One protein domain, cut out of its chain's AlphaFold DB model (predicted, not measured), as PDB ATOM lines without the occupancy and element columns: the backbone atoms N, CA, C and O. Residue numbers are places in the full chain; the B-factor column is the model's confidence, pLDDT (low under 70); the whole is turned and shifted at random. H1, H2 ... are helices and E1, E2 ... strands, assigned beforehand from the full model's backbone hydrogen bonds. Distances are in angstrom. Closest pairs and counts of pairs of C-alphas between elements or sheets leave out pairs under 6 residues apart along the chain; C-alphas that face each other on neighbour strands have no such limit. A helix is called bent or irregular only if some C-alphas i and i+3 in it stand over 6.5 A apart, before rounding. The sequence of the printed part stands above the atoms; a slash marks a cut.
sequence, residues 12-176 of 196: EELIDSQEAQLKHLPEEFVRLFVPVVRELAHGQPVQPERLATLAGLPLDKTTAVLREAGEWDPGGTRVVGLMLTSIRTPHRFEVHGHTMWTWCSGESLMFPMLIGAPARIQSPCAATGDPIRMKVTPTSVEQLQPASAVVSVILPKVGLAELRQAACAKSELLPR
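This is residues 12 to 176 of the 196 residues of the protein "Alkylmercury lyase" of Luteitalea sp (UniProt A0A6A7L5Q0). One half of this domain is a strongly twisted sheet of five strands, E3 E2 E4 E5 E6, with H5 over one face; the other half is a knot of three crossed helices, H2, H3 and H4, with E1 beside them. After E7 the backbone swings back to the helical half, and H6 and E8 return from it to the sheet half, where E8 pairs with E7 in a small ribbon; H1 lies on the outside and touches no helix. The printed part has 165 residues, with six named helices and eight named strands in the order H1 H2 H3 H4 E1 E2 E3 H5 E4 E5 E6 E7 H6 E8. Both sheets are antiparallel, and the class is mixed, helices and strands. The whole is compact, with a radius of gyration of the C-alphas of 15.6 A and spans of 46 by 35 by 28 A.

Find C-alpha 12 at (204.547, 284.326, 223.563), where H1, residues 12 to 22, begins its 15.2 A. H2, residues 27 to 40, is the longest helix by residues and measures 20.4 A. Next come H3, residues 48 to 55, 10.3 A, and H4, residues 59 to 69, 15.3 A. E1 is residues 79 to 82, 7.8 A; E2, residues 91 to 95, and E3, residues 98 to 102, are 13.0 A each. Look for H5 at residues 105 to 115, 16.4 A, from C-alpha 105 at (201.992, 293.670, 205.528). Then read E4, residues 119 to 124, 16.5 A; E5, residues 131 to 136, 15.8 A; E6, residues 141 to 145, 10.8 A; and E7, residues 149 to 151, 7.1 A. H6 is residues 160 to 168, 12.4 A, and E8, residues 173 to 175, 7.2 A, ends at C-alpha 175 (206.925, 304.643, 211.423).

Begin at the sheet, whose edge strands are E3 and E6. In the hairpin E2 and E3, N 93 and O 100 are 2.8 A apart, within hydrogen-bond range; between E2 and E4, N 92 and O 122 are 2.8 A apart. E4 E5 E6 form a meander, each strand the antiparallel neighbour of the one before, with N 121 and O 134 at 2.8 A and N 142 and O 135 at 2.7 A. H5 is on the sheet, in two layers, a helix on one face of it. E3, H5, E4 form a split strand-helix-strand unit, two strands running the same way with E2 between them, and its crossover is right-handed. Beyond H5, its closest C-alpha to H2, that of Ile 115, is 5.2 A from that of Arg 38; the two helices touch, about perpendicular at 81 degrees. H2 touches H3 at Leu 32 and Ala 55, C-alphas 5.4 A apart, and H4 at Phe 29 and Val 65, 6.4 A. E1 pairs with no named strand, but residues 84 to 85 pair with residues 81 to 82 of E1 and with residues 101 to 102 of E3. H4 and H6 touch only at their ends, at the C-alphas of Ala 69 and Ala 161, 5.8 A apart. Between E7 and E8, N 150 and O 174 are 2.8 A apart. H1 and H2 are close but not clearly touching, with the C-alphas of Leu 22 and Val 30 at 7.4 A. In H1, H3 and H4 every O i to N i+4 pair is within hydrogen-bond range, against 8 of 10 in H2, 3 of 5 in H6 and 3 of 7 in H5, which has 5 of 8 O i to N i+3 pairs within range. H6 is irregular, with C-alphas 161 and 164 at 7.4 A; H2 and H5 are only just so, with C-alphas 31 and 34 at 7.0 A and C-alphas 109 and 112 at 6.7 A.

Look at Asp 60 and Arg 176 for the two C-alphas farthest apart, 46.4 A. The printed part has no cut, and no link is long. The mean pLDDT of the printed part is 85.7; residue 21 and residues 152 to 176 are under 70.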
ATOM      1  N   GLU A  12     205.378 285.433 223.089       74.00
ATOM      2  CA  GLU A  12     204.547 284.326 223.563       74.00
ATOM      3  C   GLU A  12     203.061 284.622 223.335       74.00
ATOM      4  O   GLU A  12     202.367 283.824 222.717       74.00
ATOM      5  N   GLU A  13     202.589 285.817 223.706       74.00
ATOM      6  CA  GLU A  13     201.197 286.232 223.470       74.00
ATOM      7  C   GLU A  13     200.847 286.283 221.973       74.00
ATOM      8  O   GLU A  13     199.725 285.964 221.568       74.00
ATOM      9  N   LEU A  14     201.807 286.680 221.128       72.50
ATOM     10  CA  LEU A  14     201.641 286.648 219.677       72.50
ATOM     11  C   LEU A  14     201.541 285.208 219.158       72.50
ATOM     12  O   LEU A  14     200.675 284.932 218.328       72.50
ATOM     13  N   ILE A  15     202.408 284.309 219.633       75.25
ATOM     14  CA  ILE A  15     202.394 282.887 219.265       75.25
ATOM     15  C   ILE A  15     201.059 282.262 219.667       75.25
ATOM     16  O   ILE A  15     200.374 281.718 218.804       75.25
ATOM     17  N   ASP A  16     200.637 282.430 220.920       74.50
ATOM     18  CA  ASP A  16     199.382 281.878 221.437       74.50
ATOM     19  C   ASP A  16     198.181 282.349 220.615       74.50
ATOM     20  O   ASP A  16     197.284 281.569 220.276       74.50
ATOM     21  N   SER A  17     198.163 283.631 220.240       70.75
ATOM     22  CA  SER A  17     197.081 284.159 219.419       70.75
ATOM     23  C   SER A  17     197.103 283.629 217.986       70.75
ATOM     24  O   SER A  17     196.030 283.443 217.408       70.75
ATOM     25  N   GLN A  18     198.279 283.409 217.397       71.62
ATOM     26  CA  GLN A  18     198.403 282.817 216.062       71.62
ATOM     27  C   GLN A  18     198.005 281.339 216.080       71.62
ATOM     28  O   GLN A  18     197.250 280.896 215.218       71.62
ATOM     29  N   GLU A  19     198.428 280.586 217.096       75.12
ATOM     30  CA  GLU A  19     198.007 279.200 217.289       75.12
ATOM     31  C   GLU A  19     196.493 279.084 217.461       75.12
ATOM     32  O   GLU A  19     195.859 278.226 216.847       75.12
ATOM     33  N   ALA A  20     195.895 279.951 218.282       73.75
ATOM     34  CA  ALA A  20     194.449 279.989 218.457       73.75
ATOM     35  C   ALA A  20     193.731 280.275 217.131       73.75
ATOM     36  O   ALA A  20     192.713 279.654 216.839       73.75
ATOM     37  N   GLN A  21     194.275 281.169 216.303       69.25
ATOM     38  CA  GLN A  21     193.709 281.469 214.991       69.25
ATOM     39  C   GLN A  21     193.823 280.274 214.034       69.25
ATOM     40  O   GLN A  21     192.837 279.922 213.391       69.25
ATOM     41  N   LEU A  22     194.981 279.609 213.983       73.19
ATOM     42  CA  LEU A  22     195.186 278.406 213.170       73.19
ATOM     43  C   LEU A  22     194.212 277.282 213.553       73.19
ATOM     44  O   LEU A  22     193.676 276.625 212.666       73.19
ATOM     45  N   LYS A  23     193.917 277.112 214.849       78.19
ATOM     46  CA  LYS A  23     192.942 276.122 215.353       78.19
ATOM     47  C   LYS A  23     191.503 276.378 214.884       78.19
ATOM     48  O   LYS A  23     190.682 275.469 214.953       78.19
ATOM     49  N   HIS A  24     191.183 277.591 214.433       78.94
ATOM     50  CA  HIS A  24     189.863 277.936 213.900       78.94
ATOM     51  C   HIS A  24     189.763 277.808 212.378       78.94
ATOM     52  O   HIS A  24     188.667 277.936 211.832       78.94
ATOM     53  N   LEU A  25     190.877 277.567 211.684       80.44
ATOM     54  CA  LEU A  25     190.878 277.385 210.239       80.44
ATOM     55  C   LEU A  25     190.566 275.924 209.878       80.44
ATOM     56  O   LEU A  25     190.984 275.017 210.600       80.44
ATOM     57  N   PRO A  26     189.870 275.675 208.752       87.62
ATOM     58  CA  PRO A  26     189.665 274.320 208.253       87.62
ATOM     59  C   PRO A  26     190.999 273.598 208.037       87.62
ATOM     60  O   PRO A  26     191.951 274.195 207.525       87.62
ATOM     61  N   GLU A  27     191.064 272.306 208.370       90.56
ATOM     62  CA  GLU A  27     192.270 271.487 208.183       90.56
ATOM     63  C   GLU A  27     192.750 271.538 206.726       90.56
ATOM     64  O   GLU A  27     193.943 271.685 206.452       90.56
ATOM     65  N   GLU A  28     191.811 271.494 205.778       93.06
ATOM     66  CA  GLU A  28     192.101 271.591 204.354       93.06
ATOM     67  C   GLU A  28     192.807 272.906 203.995       93.06
ATOM     68  O   GLU A  28     193.767 272.899 203.223       93.06
ATOM     69  N   PHE A  29     192.394 274.030 204.593       91.19
ATOM     70  CA  PHE A  29     193.051 275.320 204.382       91.19
ATOM     71  C   PHE A  29     194.476 275.318 204.938       91.19
ATOM     72  O   PHE A  29     195.411 275.724 204.245       91.19
ATOM     73  N   VAL A  30     194.662 274.810 206.160       90.44
ATOM     74  CA  VAL A  30     195.984 274.725 206.802       90.44
ATOM     75  C   VAL A  30     196.947 273.886 205.956       90.44
ATOM     76  O   VAL A  30     198.094 274.284 205.745       90.44
ATOM     77  N   ARG A  31     196.478 272.760 205.407       93.50
ATOM     78  CA  ARG A  31     197.279 271.885 204.535       93.50
ATOM     79  C   ARG A  31     197.598 272.509 203.174       93.50
ATOM     80  O   ARG A  31     198.660 272.230 202.623       93.50
ATOM     81  N   LEU A  32     196.717 273.353 202.634       94.69
ATOM     82  CA  LEU A  32     196.927 274.041 201.352       94.69
ATOM     83  C   LEU A  32     197.832 275.264 201.452       94.69
ATOM     84  O   LEU A  32     198.474 275.622 200.465       94.69
ATOM     85  N   PHE A  33     197.895 275.899 202.619       91.56
ATOM     86  CA  PHE A  33     198.529 277.200 202.778       91.56
ATOM     87  C   PHE A  33     199.981 277.238 202.271       91.56
ATOM     88  O   PHE A  33     200.324 278.049 201.409       91.56
ATOM     89  N   VAL A  34     200.831 276.325 202.748       94.19
ATOM     90  CA  VAL A  34     202.247 276.280 202.344       94.19
ATOM     91  C   VAL A  34     202.423 275.894 200.866       94.19
ATOM     92  O   VAL A  34     203.156 276.607 200.174       94.19
ATOM     93  N   PRO A  35     201.772 274.831 200.339       97.12
ATOM     94  CA  PRO A  35     201.810 274.519 198.910       97.12
ATOM     95  C   PRO A  35     201.431 275.691 198.004       97.12
ATOM     96  O   PRO A  35     202.144 275.966 197.041       97.12
ATOM     97  N   VAL A  36     200.352 276.410 198.324       96.69
ATOM     98  CA  VAL A  36     199.876 277.525 197.498       96.69
ATOM     99  C   VAL A  36     200.882 278.672 197.478       96.69
ATOM    100  O   VAL A  36     201.238 279.147 196.401       96.69
ATOM    101  N   VAL A  37     201.386 279.088 198.645       96.19
ATOM    102  CA  VAL A  37     202.372 280.178 198.740       96.19
ATOM    103  C   VAL A  37     203.653 279.829 197.977       96.19
ATOM    104  O   VAL A  37     204.195 280.681 197.273       96.19
ATOM    105  N   ARG A  38     204.128 278.581 198.075       97.62
ATOM    106  CA  ARG A  38     205.327 278.122 197.357       97.62
ATOM    107  C   ARG A  38     205.129 278.096 195.847       97.62
ATOM    108  O   ARG A  38     205.967 278.630 195.131       97.62
ATOM    109  N   GLU A  39     204.033 277.521 195.358       98.12
ATOM    110  CA  GLU A  39     203.797 277.431 193.912       98.12
ATOM    111  C   GLU A  39     203.571 278.825 193.298       98.12
ATOM    112  O   GLU A  39     204.151 279.141 192.260       98.12
ATOM    113  N   LEU A  40     202.826 279.712 193.975       98.00
ATOM    114  CA  LEU A  40     202.624 281.090 193.512       98.00
ATOM    115  C   LEU A  40     203.917 281.920 193.506       98.00
ATOM    116  O   LEU A  40     204.043 282.834 192.692       98.00
ATOM    117  N   ALA A  41     204.907 281.606 194.349       97.56
ATOM    118  CA  ALA A  41     206.195 282.307 194.366       97.56
ATOM    119  C   ALA A  41     206.989 282.171 193.048       97.56
ATOM    120  O   ALA A  41     207.893 282.967 192.793       97.56
ATOM    121  N   HIS A  42     206.630 281.216 192.185       97.38
ATOM    122  CA  HIS A  42     207.172 281.085 190.829       97.38
ATOM    123  C   HIS A  42     206.492 282.010 189.801       97.38
ATOM    124  O   HIS A  42     206.803 281.962 188.612       97.38
ATOM    125  N   GLY A  43     205.548 282.853 190.231       96.25
ATOM    126  CA  GLY A  43     204.937 283.892 189.401       96.25
ATOM    127  C   GLY A  43     204.009 283.385 188.299       96.25
ATOM    128  O   GLY A  43     203.691 284.149 187.389       96.25
ATOM    129  N   GLN A  44     203.586 282.119 188.352       96.44
ATOM    130  CA  GLN A  44     202.672 281.514 187.383       96.44
ATOM    131  C   GLN A  44     201.337 281.138 188.045       96.44
ATOM    132  O   GLN A  44     201.339 280.707 189.200       96.44
ATOM    133  N   PRO A  45     200.201 281.257 187.332       97.69
ATOM    134  CA  PRO A  45     198.931 280.704 187.792       97.69
ATOM    135  C   PRO A  45     199.031 279.191 188.030       97.69
ATOM    136  O   PRO A  45     199.622 278.471 187.223       97.69
ATOM    137  N   VAL A  46     198.419 278.699 189.104       98.31
ATOM    138  CA  VAL A  46     198.570 277.312 189.567       98.31
ATOM    139  C   VAL A  46     197.287 276.516 189.345       98.31
ATOM    140  O   VAL A  46     196.184 276.984 189.625       98.31
ATOM    141  N   GLN A  47     197.431 275.286 188.858       98.25
ATOM    142  CA  GLN A  47     196.327 274.336 188.715       98.25
ATOM    143  C   GLN A  47     195.864 273.803 190.088       98.25
ATOM    144  O   GLN A  47     196.712 273.394 190.889       98.25
ATOM    145  N   PRO A  48     194.550 273.716 190.367       98.12
ATOM    146  CA  PRO A  48     194.041 273.114 191.604       98.12
ATOM    147  C   PRO A  48     194.511 271.669 191.821       98.12
ATOM    148  O   PRO A  48     194.788 271.278 192.952       98.12
ATOM    149  N   GLU A  49     194.683 270.889 190.751       98.50
ATOM    150  CA  GLU A  49     195.167 269.501 190.793       98.50
ATOM    151  C   GLU A  49     196.589 269.396 191.349       98.50
ATOM    152  O   GLU A  49     196.913 268.492 192.129       98.50
ATOM    153  N   ARG A  50     197.444 270.354 190.978       98.31
ATOM    154  CA  ARG A  50     198.814 270.449 191.479       98.31
ATOM    155  C   ARG A  50     198.813 270.712 192.981       98.31
ATOM    156  O   ARG A  50     199.532 270.041 193.720       98.31
ATOM    157  N   LEU A  51     197.972 271.641 193.431       98.25
ATOM    158  CA  LEU A  51     197.830 271.991 194.843       98.25
ATOM    159  C   LEU A  51     197.243 270.839 195.661       98.25
ATOM    160  O   LEU A  51     197.752 270.549 196.739       98.25
ATOM    161  N   ALA A  52     196.242 270.138 195.127       98.19
ATOM    162  CA  ALA A  52     195.647 268.959 195.751       98.19
ATOM    163  C   ALA A  52     196.696 267.859 195.971       98.19
ATOM    164  O   ALA A  52     196.818 267.318 197.070       98.19
ATOM    165  N   THR A  53     197.519 267.600 194.950       98.50
ATOM    166  CA  THR A  53     198.619 266.629 195.017       98.50
ATOM    167  C   THR A  53     199.637 267.007 196.092       98.50
ATOM    168  O   THR A  53     199.980 266.182 196.933       98.50
ATOM    169  N   LEU A  54     200.101 268.262 196.097       97.94
ATOM    170  CA  LEU A  54     201.095 268.743 197.063       97.94
ATOM    171  C   LEU A  54     200.564 268.775 198.497       97.94
ATOM    172  O   LEU A  54     201.305 268.488 199.433       97.94
ATOM    173  N   ALA A  55     199.291 269.126 198.670       96.50
ATOM    174  CA  ALA A  55     198.647 269.151 199.972       96.50
ATOM    175  C   ALA A  55     198.239 267.753 200.452       96.50
ATOM    176  O   ALA A  55     197.961 267.597 201.637       96.50
ATOM    177  N   GLY A  56     198.201 266.742 199.573       97.56
ATOM    178  CA  GLY A  56     197.694 265.400 199.865       97.56
ATOM    179  C   GLY A  56     196.189 265.386 200.155       97.56
ATOM    180  O   GLY A  56     195.741 264.682 201.064       97.56
ATOM    181  N   LEU A  57     195.428 266.223 199.450       97.75
ATOM    182  CA  LEU A  57     193.988 266.400 199.621       97.75
ATOM    183  C   LEU A  57     193.223 265.925 198.378       97.75
ATOM    184  O   LEU A  57     193.738 266.031 197.265       97.75
ATOM    185  N   PRO A  58     191.968 265.469 198.535       98.12
ATOM    186  CA  PRO A  58     191.058 265.298 197.410       98.12
ATOM    187  C   PRO A  58     190.880 266.602 196.612       98.12
ATOM    188  O   PRO A  58     190.874 267.704 197.176       98.12
ATOM    189  N   LEU A  59     190.746 266.483 195.287       97.94
ATOM    190  CA  LEU A  59     190.637 267.634 194.384       97.94
ATOM    191  C   LEU A  59     189.368 268.458 194.632       97.94
ATOM    192  O   LEU A  59     189.414 269.684 194.578       97.94
ATOM    193  N   ASP A  60     188.247 267.801 194.910       97.56
ATOM    194  CA  ASP A  60     186.962 268.428 195.216       97.56
ATOM    195  C   ASP A  60     187.055 269.296 196.479       97.56
ATOM    196  O   ASP A  60     186.718 270.480 196.437       97.56
ATOM    197  N   LYS A  61     187.630 268.755 197.562       96.62
ATOM    198  CA  LYS A  61     187.903 269.504 198.797       96.62
ATOM    199  C   LYS A  61     188.858 270.670 198.565       96.62
ATOM    200  O   LYS A  61     188.611 271.781 199.026       96.62
ATOM    201  N   THR A  62     189.934 270.424 197.820       97.06
ATOM    202  CA  THR A  62     190.925 271.454 197.483       97.06
ATOM    203  C   THR A  62     190.283 272.602 196.716       97.06
ATOM    204  O   THR A  62     190.454 273.770 197.059       97.06
ATOM    205  N   THR A  63     189.492 272.268 195.700       96.56
ATOM    206  CA  THR A  63     188.795 273.247 194.872       96.56
ATOM    207  C   THR A  63     187.781 274.029 195.697       96.56
ATOM    208  O   THR A  63     187.733 275.244 195.556       96.56
ATOM    209  N   ALA A  64     187.020 273.385 196.586       95.31
ATOM    210  CA  ALA A  64     186.061 274.069 197.452       95.31
ATOM    211  C   ALA A  64     186.731 275.167 198.300       95.31
ATOM    212  O   ALA A  64     186.306 276.321 198.252       95.31
ATOM    213  N   VAL A  65     187.842 274.844 198.972       93.69
ATOM    214  CA  VAL A  65     188.609 275.817 199.772       93.69
ATOM    215  C   VAL A  65     189.172 276.947 198.908       93.69
ATOM    216  O   VAL A  65     189.060 278.123 199.254       93.69
ATOM    217  N   LEU A  66     189.764 276.617 197.757       94.69
ATOM    218  CA  LEU A  66     190.335 277.612 196.845       94.69
ATOM    219  C   LEU A  66     189.266 278.505 196.204       94.69
ATOM    220  O   LEU A  66     189.551 279.649 195.866       94.69
ATOM    221  N   ARG A  67     188.039 278.014 196.018       94.25
ATOM    222  CA  ARG A  67     186.907 278.821 195.537       94.25
ATOM    223  C   ARG A  67     186.388 279.771 196.601       94.25
ATOM    224  O   ARG A  67     185.990 280.878 196.260       94.25
ATOM    225  N   GLU A  68     186.402 279.349 197.860       90.62
ATOM    226  CA  GLU A  68     185.980 280.190 198.978       90.62
ATOM    227  C   GLU A  68     186.984 281.319 199.251       90.62
ATOM    228  O   GLU A  68     186.586 282.461 199.472       90.62
ATOM    229  N   ALA A  69     188.283 281.009 199.222       87.50
ATOM    230  CA  ALA A  69     189.316 281.920 199.709       87.50
ATOM    231  C   ALA A  69     190.236 282.495 198.624       87.50
ATOM    232  O   ALA A  69     190.839 283.543 198.835       87.50
ATOM    233  N   GLY A  70     190.404 281.805 197.497       92.00
ATOM    234  CA  GLY A  70     191.415 282.124 196.490       92.00
ATOM    235  C   GLY A  70     190.974 283.151 195.447       92.00
ATOM    236  O   GLY A  70     189.797 283.329 195.143       92.00
ATOM    237  N   GLU A  71     191.963 283.799 194.843       94.62
ATOM    238  CA  GLU A  71     191.829 284.583 193.621       94.62
ATOM    239  C   GLU A  71     192.116 283.685 192.415       94.62
ATOM    240  O   GLU A  71     193.070 282.902 192.418       94.62
ATOM    241  N   TRP A  72     191.305 283.824 191.368       97.06
ATOM    242  CA  TRP A  72     191.377 283.004 190.162       97.06
ATOM    243  C   TRP A  72     191.691 283.847 188.930       97.06
ATOM    244  O   TRP A  72     191.413 285.047 188.890       97.06
ATOM    245  N   ASP A  73     192.286 283.211 187.925       96.69
ATOM    246  CA  ASP A  73     192.472 283.812 186.610       96.69
ATOM    247  C   ASP A  73     191.118 284.166 185.957       96.69
ATOM    248  O   ASP A  73     190.069 283.684 186.394       96.69
ATOM    249  N   PRO A  74     191.091 285.000 184.897       95.62
ATOM    250  CA  PRO A  74     189.835 285.392 184.252       95.62
ATOM    251  C   PRO A  74     189.000 284.217 183.726       95.62
ATOM    252  O   PRO A  74     187.779 284.322 183.648       95.62
ATOM    253  N   GLY A  75     189.646 283.101 183.373       95.62
ATOM    254  CA  GLY A  75     188.966 281.872 182.959       95.62
ATOM    255  C   GLY A  75     188.369 281.074 184.121       95.62
ATOM    256  O   GLY A  75     187.622 280.128 183.890       95.62
ATOM    257  N   GLY A  76     188.696 281.422 185.367       95.69
ATOM    258  CA  GLY A  76     188.272 280.697 186.555       95.69
ATOM    259  C   GLY A  76     188.877 279.297 186.656       95.69
ATOM    260  O   GLY A  76     188.315 278.465 187.363       95.69
ATOM    261  N   THR A  77     189.982 279.016 185.966       96.69
ATOM    262  CA  THR A  77     190.600 277.680 185.871       96.69
ATOM    263  C   THR A  77     191.864 277.533 186.704       96.69
ATOM    264  O   THR A  77     192.186 276.423 187.123       96.69
ATOM    265  N   ARG A  78     192.564 278.638 186.979       98.25
ATOM    266  CA  ARG A  78     193.826 278.637 187.726       98.25
ATOM    267  C   ARG A  78     193.773 279.581 188.904       98.25
ATOM    268  O   ARG A  78     193.187 280.656 188.815       98.25
ATOM    269  N   VAL A  79     194.443 279.198 189.981       98.12
ATOM    270  CA  VAL A  79     194.650 280.049 191.150       98.12
ATOM    271  C   VAL A  79     195.751 281.052 190.834       98.12
ATOM    272  O   VAL A  79     196.842 280.673 190.412       98.12
ATOM    273  N   VAL A  80     195.473 282.332 191.054       97.94
ATOM    274  CA  VAL A  80     196.435 283.436 190.896       97.94
ATOM    275  C   VAL A  80     196.744 284.132 192.216       97.94
ATOM    276  O   VAL A  80     197.660 284.952 192.277       97.94
ATOM    277  N   GLY A  81     196.009 283.797 193.278       95.06
ATOM    278  CA  GLY A  81     196.285 284.333 194.596       95.06
ATOM    279  C   GLY A  81     195.635 283.568 195.739       95.06
ATOM    280  O   GLY A  81     194.513 283.087 195.635       95.06
ATOM    281  N   LEU A  82     196.351 283.489 196.851       91.94
ATOM    282  CA  LEU A  82     195.841 283.168 198.178       91.94
ATOM    283  C   LEU A  82     196.856 283.733 199.172       91.94
ATOM    284  O   LEU A  82     197.929 283.155 199.345       91.94
ATOM    285  N   MET A  83     196.545 284.877 199.785       88.19
ATOM    286  CA  MET A  83     197.457 285.684 200.618       88.19
ATOM    287  C   MET A  83     198.682 286.247 199.858       88.19
ATOM    288  O   MET A  83     198.899 287.456 199.887       88.19
ATOM    289  N   LEU A  84     199.442 285.422 199.123       95.25
ATOM    290  CA  LEU A  84     200.351 285.819 198.038       95.25
ATOM    291  C   LEU A  84     199.572 285.824 196.718       95.25
ATOM    292  O   LEU A  84     198.792 284.911 196.479       95.25
ATOM    293  N   THR A  85     199.757 286.821 195.857       96.25
ATOM    294  CA  THR A  85     198.948 286.983 194.641       96.25
ATOM    295  C   THR A  85     199.694 287.686 193.515       96.25
ATOM    296  O   THR A  85     200.580 288.506 193.762       96.25
ATOM    297  N   SER A  86     199.340 287.379 192.265       96.69
ATOM    298  CA  SER A  86     199.786 288.142 191.093       96.69
ATOM    299  C   SER A  86     198.925 289.387 190.833       96.69
ATOM    300  O   SER A  86     199.216 290.162 189.923       96.69
ATOM    301  N   ILE A  87     197.847 289.585 191.598       95.00
ATOM    302  CA  ILE A  87     196.981 290.760 191.501       95.00
ATOM    303  C   ILE A  87     197.582 291.886 192.337       95.00
ATOM    304  O   ILE A  87     197.873 291.731 193.521       95.00
ATOM    305  N   ARG A  88     197.756 293.057 191.719       94.56
ATOM    306  CA  ARG A  88     198.424 294.194 192.352       94.56
ATOM    307  C   ARG A  88     197.723 294.632 193.641       94.56
ATOM    308  O   ARG A  88     196.567 295.049 193.618       94.56
ATOM    309  N   THR A  89     198.483 294.665 194.731       92.31
ATOM    310  CA  THR A  89     198.113 295.314 195.999       92.31
ATOM    311  C   THR A  89     199.126 296.422 196.346       92.31
ATOM    312  O   THR A  89     200.124 296.603 195.639       92.31
ATOM    313  N   PRO A  90     198.913 297.196 197.427       90.44
ATOM    314  CA  PRO A  90     199.927 298.122 197.932       90.44
ATOM    315  C   PRO A  90     201.197 297.439 198.468       90.44
ATOM    316  O   PRO A  90     202.238 298.089 198.558       90.44
ATOM    317  N   HIS A  91     201.132 296.151 198.817       92.75
ATOM    318  CA  HIS A  91     202.232 295.394 199.416       92.75
ATOM    319  C   HIS A  91     202.942 294.569 198.341       92.75
ATOM    320  O   HIS A  91     202.579 293.431 198.053       92.75
ATOM    321  N   ARG A  92     203.944 295.169 197.702       95.88
ATOM    322  CA  ARG A  92     204.755 294.521 196.669       95.88
ATOM    323  C   ARG A  92     205.731 293.530 197.301       95.88
ATOM    324  O   ARG A  92     206.417 293.874 198.264       95.88
ATOM    325  N   PHE A  93     205.824 292.344 196.713       97.44
ATOM    326  CA  PHE A  93     206.651 291.231 197.168       97.44
ATOM    327  C   PHE A  93     207.410 290.634 195.981       97.44
ATOM    328  O   PHE A  93     206.816 290.022 195.102       97.44
ATOM    329  N   GLU A  94     208.721 290.826 195.918       98.12
ATOM    330  CA  GLU A  94     209.557 290.289 194.843       98.12
ATOM    331  C   GLU A  94     210.319 289.057 195.329       98.12
ATOM    332  O   GLU A  94     211.118 289.161 196.261       98.12
ATOM    333  N   VAL A  95     210.116 287.910 194.682       97.69
ATOM    334  CA  VAL A  95     210.735 286.625 195.042       97.69
ATOM    335  C   VAL A  95     211.058 285.835 193.778       97.69
ATOM    336  O   VAL A  95     210.333 285.931 192.795       97.69
ATOM    337  N   HIS A  96     212.179 285.108 193.758       96.88
ATOM    338  CA  HIS A  96     212.642 284.355 192.577       96.88
ATOM    339  C   HIS A  96     212.698 285.167 191.261       96.88
ATOM    340  O   HIS A  96     212.623 284.607 190.176       96.88
ATOM    341  N   GLY A  97     212.836 286.496 191.340       96.88
ATOM    342  CA  GLY A  97     212.800 287.383 190.170       96.88
ATOM    343  C   GLY A  97     211.391 287.743 189.677       96.88
ATOM    344  O   GLY A  97     211.260 288.549 188.760       96.88
ATOM    345  N   HIS A  98     210.339 287.221 190.304       97.94
ATOM    346  CA  HIS A  98     208.949 287.545 190.007       97.94
ATOM    347  C   HIS A  98     208.442 288.662 190.919       97.94
ATOM    348  O   HIS A  98     208.726 288.684 192.116       97.94
ATOM    349  N   THR A  99     207.670 289.594 190.354       97.81
ATOM    350  CA  THR A  99     206.903 290.553 191.157       97.81
ATOM    351  C   THR A  99     205.551 289.941 191.492       97.81
ATOM    352  O   THR A  99     204.742 289.698 190.602       97.81
ATOM    353  N   MET A 100     205.324 289.752 192.782       97.75
ATOM    354  CA  MET A 100     204.073 289.336 193.395       97.75
ATOM    355  C   MET A 100     203.604 290.424 194.366       97.75
ATOM    356  O   MET A 100     204.237 291.476 194.536       97.75
ATOM    357  N   TRP A 101     202.484 290.166 195.024       96.50
ATOM    358  CA  TRP A 101     201.902 291.036 196.031       96.50
ATOM    359  C   TRP A 101     201.342 290.219 197.186       96.50
ATOM    360  O   TRP A 101     200.980 289.059 197.008       96.50
ATOM    361  N   THR A 102     201.253 290.822 198.367       92.81
ATOM    362  CA  THR A 102     200.561 290.225 199.518       92.81
ATOM    363  C   THR A 102     199.280 290.984 199.833       92.81
ATOM    364  O   THR A 102     199.146 292.163 199.491       92.81
ATOM    365  N   TRP A 103     198.307 290.341 200.472       87.50
ATOM    366  CA  TRP A 103     197.084 291.036 200.874       87.50
ATOM    367  C   TRP A 103     197.312 291.990 202.049       87.50
ATOM    368  O   TRP A 103     196.678 293.044 202.081       87.50
ATOM    369  N   CYS A 104     198.242 291.683 202.956       79.31
ATOM    370  CA  CYS A 104     198.643 292.561 204.051       79.31
ATOM    371  C   CYS A 104     200.156 292.579 204.309       79.31
ATOM    372  O   CYS A 104     200.933 291.776 203.782       79.31
ATOM    373  N   SER A 105     200.582 293.514 205.162       73.75
ATOM    374  CA  SER A 105     201.992 293.670 205.528       73.75
ATOM    375  C   SER A 105     202.544 292.529 206.392       73.75
ATOM    376  O   SER A 105     203.709 292.169 206.234       73.75
ATOM    377  N   GLY A 106     201.730 291.924 207.262       75.75
ATOM    378  CA  GLY A 106     202.169 290.838 208.148       75.75
ATOM    379  C   GLY A 106     202.583 289.575 207.388       75.75
ATOM    380  O   GLY A 106     203.651 289.022 207.640       75.75
ATOM    381  N   GLU A 107     201.792 289.172 206.394       77.38
ATOM    382  CA  GLU A 107     202.062 288.003 205.540       77.38
ATOM    383  C   GLU A 107     203.407 288.113 204.811       77.38
ATOM    384  O   GLU A 107     204.160 287.143 204.729       77.38
ATOM    385  N   SER A 108     203.746 289.324 204.350       82.88
ATOM    386  CA  SER A 108     204.988 289.580 203.617       82.88
ATOM    387  C   SER A 108     206.244 289.225 204.420       82.88
ATOM    388  O   SER A 108     207.243 288.816 203.836       82.88
ATOM    389  N   LEU A 109     206.192 289.306 205.756       85.00
ATOM    390  CA  LEU A 109     207.314 288.945 206.625       85.00
ATOM    391  C   LEU A 109     207.437 287.438 206.861       85.00
ATOM    392  O   LEU A 109     208.535 286.947 207.104       85.00
ATOM    393  N   MET A 110     206.328 286.704 206.786       85.94
ATOM    394  CA  MET A 110     206.290 285.263 207.037       85.94
ATOM    395  C   MET A 110     206.686 284.451 205.797       85.94
ATOM    396  O   MET A 110     207.356 283.424 205.905       85.94
ATOM    397  N   PHE A 111     206.288 284.900 204.606       92.62
ATOM    398  CA  PHE A 111     206.460 284.135 203.369       92.62
ATOM    399  C   PHE A 111     207.900 283.758 203.008       92.62
ATOM    400  O   PHE A 111     208.082 282.628 202.564       92.62
ATOM    401  N   PRO A 112     208.934 284.590 203.221       94.69
ATOM    402  CA  PRO A 112     210.314 284.198 202.927       94.69
ATOM    403  C   PRO A 112     210.755 282.928 203.665       94.69
ATOM    404  O   PRO A 112     211.453 282.096 203.089       94.69
ATOM    405  N   MET A 113     210.294 282.734 204.905       93.81
ATOM    406  CA  MET A 113     210.547 281.516 205.681       93.81
ATOM    407  C   MET A 113     209.789 280.308 205.113       93.81
ATOM    408  O   MET A 113     210.382 279.246 204.942       93.81
ATOM    409  N   LEU A 114     208.518 280.475 204.730       93.25
ATOM    410  CA  LEU A 114     207.722 279.392 204.134       93.25
ATOM    411  C   LEU A 114     208.234 278.975 202.749       93.25
ATOM    412  O   LEU A 114     208.288 277.781 202.443       93.25
ATOM    413  N   ILE A 115     208.612 279.949 201.920       96.19
ATOM    414  CA  ILE A 115     209.139 279.753 200.563       96.19
ATOM    415  C   ILE A 115     210.567 279.192 200.616       96.19
ATOM    416  O   ILE A 115     210.955 278.421 199.744       96.19
ATOM    417  N   GLY A 116     211.341 279.536 201.650       96.19
ATOM    418  CA  GLY A 116     212.753 279.162 201.754       96.19
ATOM    419  C   GLY A 116     213.665 280.023 200.876       96.19
ATOM    420  O   GLY A 116     214.761 279.597 200.521       96.19
ATOM    421  N   ALA A 117     213.227 281.233 200.514       96.62
ATOM    422  CA  ALA A 117     213.964 282.150 199.654       96.62
ATOM    423  C   ALA A 117     213.820 283.604 200.124       96.62
ATOM    424  O   ALA A 117     212.785 283.975 200.682       96.62
ATOM    425  N   PRO A 118     214.837 284.455 199.900       97.38
ATOM    426  CA  PRO A 118     214.736 285.863 200.238       97.38
ATOM    427  C   PRO A 118     213.754 286.594 199.317       97.38
ATOM    428  O   PRO A 118     213.694 286.320 198.118       97.38
ATOM    429  N   ALA A 119     213.064 287.590 199.869       97.50
ATOM    430  CA  ALA A 119     212.181 288.478 199.126       97.50
ATOM    431  C   ALA A 119     212.508 289.955 199.371       97.50
ATOM    432  O   ALA A 119     212.961 290.339 200.455       97.50
ATOM    433  N   ARG A 120     212.257 290.803 198.367       97.88
ATOM    434  CA  ARG A 120     212.218 292.262 198.545       97.88
ATOM    435  C   ARG A 120     210.779 292.702 198.730       97.88
ATOM    436  O   ARG A 120     209.915 292.373 197.925       97.88
ATOM    437  N   ILE A 121     210.537 293.473 199.776       95.31
ATOM    438  CA  ILE A 121     209.205 293.926 200.150       95.31
ATOM    439  C   ILE A 121     209.179 295.440 200.054       95.31
ATOM    440  O   ILE A 121     210.066 296.124 200.573       95.31
ATOM    441  N   GLN A 122     208.142 295.963 199.411       94.00
ATOM    442  CA  GLN A 122     207.825 297.381 199.427       94.00
ATOM    443  C   GLN A 122     206.352 297.563 199.765       94.00
ATOM    444  O   GLN A 122     205.477 297.041 199.083       94.00
ATOM    445  N   SER A 123     206.075 298.351 200.792       90.19
ATOM    446  CA  SER A 123     204.720 298.628 201.252       90.19
ATOM    447  C   SER A 123     204.624 300.084 201.691       90.19
ATOM    448  O   SER A 123     205.594 300.611 202.235       90.19
ATOM    449  N   PRO A 124     203.488 300.765 201.489       86.06
ATOM    450  CA  PRO A 124     203.309 302.099 202.032       86.06
ATOM    451  C   PRO A 124     203.223 302.045 203.560       86.06
ATOM    452  O   PRO A 124     202.675 301.107 204.145       86.06
ATOM    453  N   CYS A 125     203.741 303.083 204.202       82.06
ATOM    454  CA  CYS A 125     203.355 303.468 205.545       82.06
ATOM    455  C   CYS A 125     201.866 303.820 205.531       82.06
ATOM    456  O   CYS A 125     201.462 304.728 204.808       82.06
ATOM    457  N   ALA A 126     201.042 303.171 206.347       77.50
ATOM    458  CA  ALA A 126     199.608 303.453 206.339       77.50
ATOM    459  C   ALA A 126     199.255 304.864 206.822       77.50
ATOM    460  O   ALA A 126     198.200 305.402 206.495       77.50
ATOM    461  N   ALA A 127     200.151 305.491 207.579       74.81
ATOM    462  CA  ALA A 127     199.902 306.802 208.146       74.81
ATOM    463  C   ALA A 127     200.366 307.976 207.278       74.81
ATOM    464  O   ALA A 127     199.786 309.056 207.358       74.81
ATOM    465  N   THR A 128     201.434 307.789 206.501       80.69
ATOM    466  CA  THR A 128     202.041 308.854 205.683       80.69
ATOM    467  C   THR A 128     202.001 308.551 204.191       80.69
ATOM    468  O   THR A 128     202.168 309.457 203.386       80.69
ATOM    469  N   GLY A 129     201.773 307.296 203.802       81.81
ATOM    470  CA  GLY A 129     201.892 306.824 202.423       81.81
ATOM    471  C   GLY A 129     203.337 306.590 201.970       81.81
ATOM    472  O   GLY A 129     203.543 305.985 200.919       81.81
ATOM    473  N   ASP A 130     204.334 307.015 202.754       85.31
ATOM    474  CA  ASP A 130     205.744 306.904 202.374       85.31
ATOM    475  C   ASP A 130     206.171 305.441 202.206       85.31
ATOM    476  O   ASP A 130     205.745 304.576 202.979       85.31
ATOM    477  N   PRO A 131     207.036 305.133 201.228       88.94
ATOM    478  CA  PRO A 131     207.447 303.764 200.974       88.94
ATOM    479  C   PRO A 131     208.326 303.229 202.107       88.94
ATOM    480  O   PRO A 131     209.377 303.789 202.422       88.94
ATOM    481  N   ILE A 132     207.930 302.079 202.641       90.75
ATOM    482  CA  ILE A 132     208.742 301.237 203.510       90.75
ATOM    483  C   ILE A 132     209.292 300.100 202.655       90.75
ATOM    484  O   ILE A 132     208.540 299.425 201.949       90.75
ATOM    485  N   ARG A 133     210.610 299.915 202.688       94.50
ATOM    486  CA  ARG A 133     211.335 298.900 201.918       94.50
ATOM    487  C   ARG A 133     212.154 298.025 202.845       94.50
ATOM    488  O   ARG A 133     212.731 298.522 203.808       94.50
ATOM    489  N   MET A 134     212.228 296.741 202.538       95.00
ATOM    490  CA  MET A 134     213.078 295.801 203.260       95.00
ATOM    491  C   MET A 134     213.413 294.595 202.391       95.00
ATOM    492  O   MET A 134     212.694 294.273 201.444       95.00
ATOM    493  N   LYS A 135     214.498 293.912 202.741       96.00
ATOM    494  CA  LYS A 135     214.796 292.565 202.270       96.00
ATOM    495  C   LYS A 135     214.552 291.616 203.432       96.00
ATOM    496  O   LYS A 135     215.067 291.840 204.518       96.00
ATOM    497  N   VAL A 136     213.789 290.560 203.216       94.69
ATOM    498  CA  VAL A 136     213.540 289.553 204.249       94.69
ATOM    499  C   VAL A 136     214.069 288.229 203.739       94.69
ATOM    500  O   VAL A 136     213.751 287.811 202.629       94.69
ATOM    501  N   THR A 137     214.939 287.610 204.521       94.94
ATOM    502  CA  THR A 137     215.448 286.259 204.292       94.94
ATOM    503  C   THR A 137     214.641 285.273 205.140       94.94
ATOM    504  O   THR A 137     213.889 285.704 206.017       94.94
ATOM    505  N   PRO A 138     214.798 283.953 204.946       93.50
ATOM    506  CA  PRO A 138     214.153 282.970 205.815       93.50
ATOM    507  C   PRO A 138     214.470 283.132 207.312       93.50
ATOM    508  O   PRO A 138     213.718 282.633 208.142       93.50
ATOM    509  N   THR A 139     215.564 283.819 207.667       91.38
ATOM    510  CA  THR A 139     216.062 283.917 209.049       91.38
ATOM    511  C   THR A 139     216.267 285.349 209.549       91.38
ATOM    512  O   THR A 139     216.600 285.536 210.716       91.38
ATOM    513  N   SER A 140     216.136 286.373 208.703       89.38
ATOM    514  CA  SER A 140     216.470 287.756 209.068       89.38
ATOM    515  C   SER A 140     215.677 288.798 208.282       89.38
ATOM    516  O   SER A 140     215.293 288.591 207.131       89.38
ATOM    517  N   VAL A 141     215.497 289.972 208.892       91.31
ATOM    518  CA  VAL A 141     215.103 291.198 208.189       91.31
ATOM    519  C   VAL A 141     216.354 292.045 207.967       91.31
ATOM    520  O   VAL A 141     217.095 292.344 208.900       91.31
ATOM    521  N   GLU A 142     216.580 292.447 206.725       92.19
ATOM    522  CA  GLU A 142     217.740 293.193 206.250       92.19
ATOM    523  C   GLU A 142     217.293 294.459 205.503       92.19
ATOM    524  O   GLU A 142     216.184 294.543 204.974       92.19
ATOM    525  N   GLN A 143     218.182 295.453 205.406       92.88
ATOM    526  CA  GLN A 143     217.985 296.644 204.560       92.88
ATOM    527  C   GLN A 143     216.658 297.392 204.814       92.88
ATOM    528  O   GLN A 143     216.084 297.978 203.895       92.88
ATOM    529  N   LEU A 144     216.167 297.377 206.058       91.75
ATOM    530  CA  LEU A 144     214.922 298.031 206.447       91.75
ATOM    531  C   LEU A 144     215.043 299.558 206.342       91.75
ATOM    532  O   LEU A 144     215.896 300.180 206.977       91.75
ATOM    533  N   GLN A 145     214.152 300.164 205.562       89.50
ATOM    534  CA  GLN A 145     214.082 301.601 205.329       89.50
ATOM    535  C   GLN A 145     212.629 302.088 205.415       89.50
ATOM    536  O   GLN A 145     211.792 301.583 204.668       89.50
ATOM    537  N   PRO A 146     212.322 303.086 206.264       88.31
ATOM    538  CA  PRO A 146     213.203 303.639 207.290       88.31
ATOM    539  C   PRO A 146     213.523 302.576 208.354       88.31
ATOM    540  O   PRO A 146     212.667 301.765 208.688       88.31
ATOM    541  N   ALA A 147     214.721 302.620 208.950       84.31
ATOM    542  CA  ALA A 147     215.145 301.669 209.996       84.31
ATOM    543  C   ALA A 147     214.238 301.673 211.246       84.31
ATOM    544  O   ALA A 147     214.347 300.830 212.130       84.31
ATOM    545  N   SER A 148     213.356 302.666 211.331       78.25
ATOM    546  CA  SER A 148     212.410 302.889 212.409       78.25
ATOM    547  C   SER A 148     211.022 302.286 212.123       78.25
ATOM    548  O   SER A 148     210.148 302.372 212.983       78.25
ATOM    549  N   ALA A 149     210.794 301.710 210.939       79.62
ATOM    550  CA  ALA A 149     209.515 301.114 210.570       79.62
ATOM    551  C   ALA A 149     209.110 299.981 211.529       79.62
ATOM    552  O   ALA A 149     209.943 299.212 212.007       79.62
ATOM    553  N   VAL A 150     207.813 299.891 211.807       74.81
ATOM    554  CA  VAL A 150     207.180 298.867 212.641       74.81
ATOM    555  C   VAL A 150     205.969 298.287 211.914       74.81
ATOM    556  O   VAL A 150     205.386 298.940 211.049       74.81
ATOM    557  N   VAL A 151     205.576 297.071 212.281       71.00
ATOM    558  CA  VAL A 151     204.378 296.403 211.756       71.00
ATOM    559  C   VAL A 151     203.315 296.407 212.845       71.00
ATOM    560  O   VAL A 151     203.603 296.055 213.989       71.00
ATOM    561  N   SER A 152     202.095 296.800 212.499       68.19
ATOM    562  CA  SER A 152     200.919 296.559 213.325       68.19
ATOM    563  C   SER A 152     200.330 295.207 212.941       68.19
ATOM    564  O   SER A 152     199.916 295.016 211.798       68.19
ATOM    565  N   VAL A 153     200.291 294.274 213.889       63.16
ATOM    566  CA  VAL A 153     199.660 292.964 213.702       63.16
ATOM    567  C   VAL A 153     198.270 293.017 214.317       63.16
ATOM    568  O   VAL A 153     198.123 293.358 215.490       63.16
ATOM    569  N   ILE A 154     197.250 292.689 213.525       62.06
ATOM    570  CA  ILE A 154     195.910 292.425 214.047       62.06
ATOM    571  C   ILE A 154     195.676 290.926 213.976       62.06
ATOM    572  O   ILE A 154     195.959 290.296 212.963       62.06
ATOM    573  N   LEU A 155     195.142 290.383 215.065       57.47
ATOM    574  CA  LEU A 155     194.807 288.975 215.221       57.47
ATOM    575  C   LEU A 155     193.276 288.855 215.215       57.47
ATOM    576  O   LEU A 155     192.648 288.881 216.279       57.47
ATOM    577  N   PRO A 156     192.623 288.878 214.039       55.28
ATOM    578  CA  PRO A 156     191.173 288.781 213.972       55.28
ATOM    579  C   PRO A 156     190.713 287.343 214.237       55.28
ATOM    580  O   PRO A 156     191.288 286.381 213.738       55.28
ATOM    581  N   LYS A 157     189.604 287.197 214.963       57.16
ATOM    582  CA  LYS A 157     188.874 285.928 215.073       57.16
ATOM    583  C   LYS A 157     187.768 285.907 214.020       57.16
ATOM    584  O   LYS A 157     186.648 286.310 214.323       57.16
ATOM    585  N   VAL A 158     188.093 285.527 212.784       61.56
ATOM    586  CA  VAL A 158     187.127 285.464 211.670       61.56
ATOM    587  C   VAL A 158     187.214 284.155 210.894       61.56
ATOM    588  O   VAL A 158     188.239 283.475 210.937       61.56
ATOM    589  N   GLY A 159     186.135 283.819 210.183       58.94
ATOM    590  CA  GLY A 159     186.098 282.678 209.270       58.94
ATOM    591  C   GLY A 159     186.909 282.911 207.992       58.94
ATOM    592  O   GLY A 159     187.341 284.027 207.695       58.94
ATOM    593  N   LEU A 160     187.094 281.845 207.210       61.44
ATOM    594  CA  LEU A 160     187.949 281.842 206.021       61.44
ATOM    595  C   LEU A 160     187.506 282.864 204.958       61.44
ATOM    596  O   LEU A 160     188.326 283.659 204.496       61.44
ATOM    597  N   ALA A 161     186.209 282.909 204.641       63.28
ATOM    598  CA  ALA A 161     185.628 283.881 203.711       63.28
ATOM    599  C   ALA A 161     185.882 285.356 204.101       63.28
ATOM    600  O   ALA A 161     185.927 286.243 203.247       63.28
ATOM    601  N   GLU A 162     186.078 285.637 205.390       65.56
ATOM    602  CA  GLU A 162     186.280 286.986 205.929       65.56
ATOM    603  C   GLU A 162     187.757 287.304 206.196       65.56
ATOM    604  O   GLU A 162     188.092 288.455 206.488       65.56
ATOM    605  N   LEU A 163     188.653 286.317 206.073       65.38
ATOM    606  CA  LEU A 163     190.064 286.422 206.446       65.38
ATOM    607  C   LEU A 163     190.745 287.614 205.766       65.38
ATOM    608  O   LEU A 163     191.385 288.434 206.429       65.38
ATOM    609  N   ARG A 164     190.527 287.781 204.456       67.31
ATOM    610  CA  ARG A 164     191.063 288.925 203.708       67.31
ATOM    611  C   ARG A 164     190.512 290.249 204.236       67.31
ATOM    612  O   ARG A 164     191.280 291.169 204.497       67.31
ATOM    613  N   GLN A 165     189.200 290.372 204.421       62.09
ATOM    614  CA  GLN A 165     188.600 291.641 204.845       62.09
ATOM    615  C   GLN A 165     188.932 291.999 206.298       62.09
ATOM    616  O   GLN A 165     189.182 293.166 206.590       62.09
ATOM    617  N   ALA A 166     188.970 291.033 207.214       55.03
ATOM    618  CA  ALA A 166     189.158 291.312 208.633       55.03
ATOM    619  C   ALA A 166     190.630 291.384 209.064       55.03
ATOM    620  O   ALA A 166     190.959 292.210 209.919       55.03
ATOM    621  N   ALA A 167     191.512 290.562 208.479       53.25
ATOM    622  CA  ALA A 167     192.944 290.560 208.801       53.25
ATOM    623  C   ALA A 167     193.717 291.617 208.013       53.25
ATOM    624  O   ALA A 167     194.581 292.305 208.569       53.25
ATOM    625  N   CYS A 168     193.388 291.783 206.728       55.94
ATOM    626  CA  CYS A 168     194.195 292.605 205.831       55.94
ATOM    627  C   CYS A 168     193.782 294.077 205.825       55.94
ATOM    628  O   CYS A 168     194.633 294.928 205.601       55.94
ATOM    629  N   ALA A 169     192.531 294.415 206.165       51.31
ATOM    630  CA  ALA A 169     192.100 295.816 206.234       51.31
ATOM    631  C   ALA A 169     192.741 296.618 207.385       51.31
ATOM    632  O   ALA A 169     192.471 297.810 207.502       51.31
ATOM    633  N   LYS A 170     193.517 295.978 208.275       49.72
ATOM    634  CA  LYS A 170     194.059 296.630 209.478       49.72
ATOM    635  C   LYS A 170     195.514 296.277 209.833       49.72
ATOM    636  O   LYS A 170     196.061 296.876 210.758       49.72
ATOM    637  N   SER A 171     196.139 295.317 209.143       50.69
ATOM    638  CA  SER A 171     197.541 294.933 209.382       50.69
ATOM    639  C   SER A 171     198.480 295.771 208.512       50.69
ATOM    640  O   SER A 171     198.747 295.460 207.348       50.69
ATOM    641  N   GLU A 172     198.973 296.860 209.089       56.59
ATOM    642  CA  GLU A 172     199.618 297.969 208.384       56.59
ATOM    643  C   GLU A 172     201.059 298.216 208.868       56.59
ATOM    644  O   GLU A 172     201.376 298.018 210.043       56.59
ATOM    645  N   LEU A 173     201.936 298.715 207.986       52.22
ATOM    646  CA  LEU A 173     203.252 299.230 208.386       52.22
ATOM    647  C   LEU A 173     203.155 300.699 208.828       52.22
ATOM    648  O   LEU A 173     202.474 301.504 208.193       52.22
ATOM    649  N   LEU A 174     203.883 301.072 209.882       48.25
ATOM    650  CA  LEU A 174     203.887 302.410 210.491       48.25
ATOM    651  C   LEU A 174     205.331 302.863 210.803       48.25
ATOM    652  O   LEU A 174     206.208 302.021 210.990       48.25
ATOM    653  N   PRO A 175     205.638 304.170 210.915       37.78
ATOM    654  CA  PRO A 175     206.925 304.643 211.423       37.78
ATOM    655  C   PRO A 175     206.982 304.505 212.955       37.78
ATOM    656  O   PRO A 175     205.953 304.544 213.636       37.78
ATOM    657  N   ARG A 176     208.186 304.417 213.545       43.84
ATOM    658  CA  ARG A 176     208.351 304.516 215.009       43.84
ATOM    659  C   ARG A 176     207.804 305.848 215.526       43.84
ATOM    660  O   ARG A 176     208.011 306.907 214.936       43.84
TER     661      ARG A 176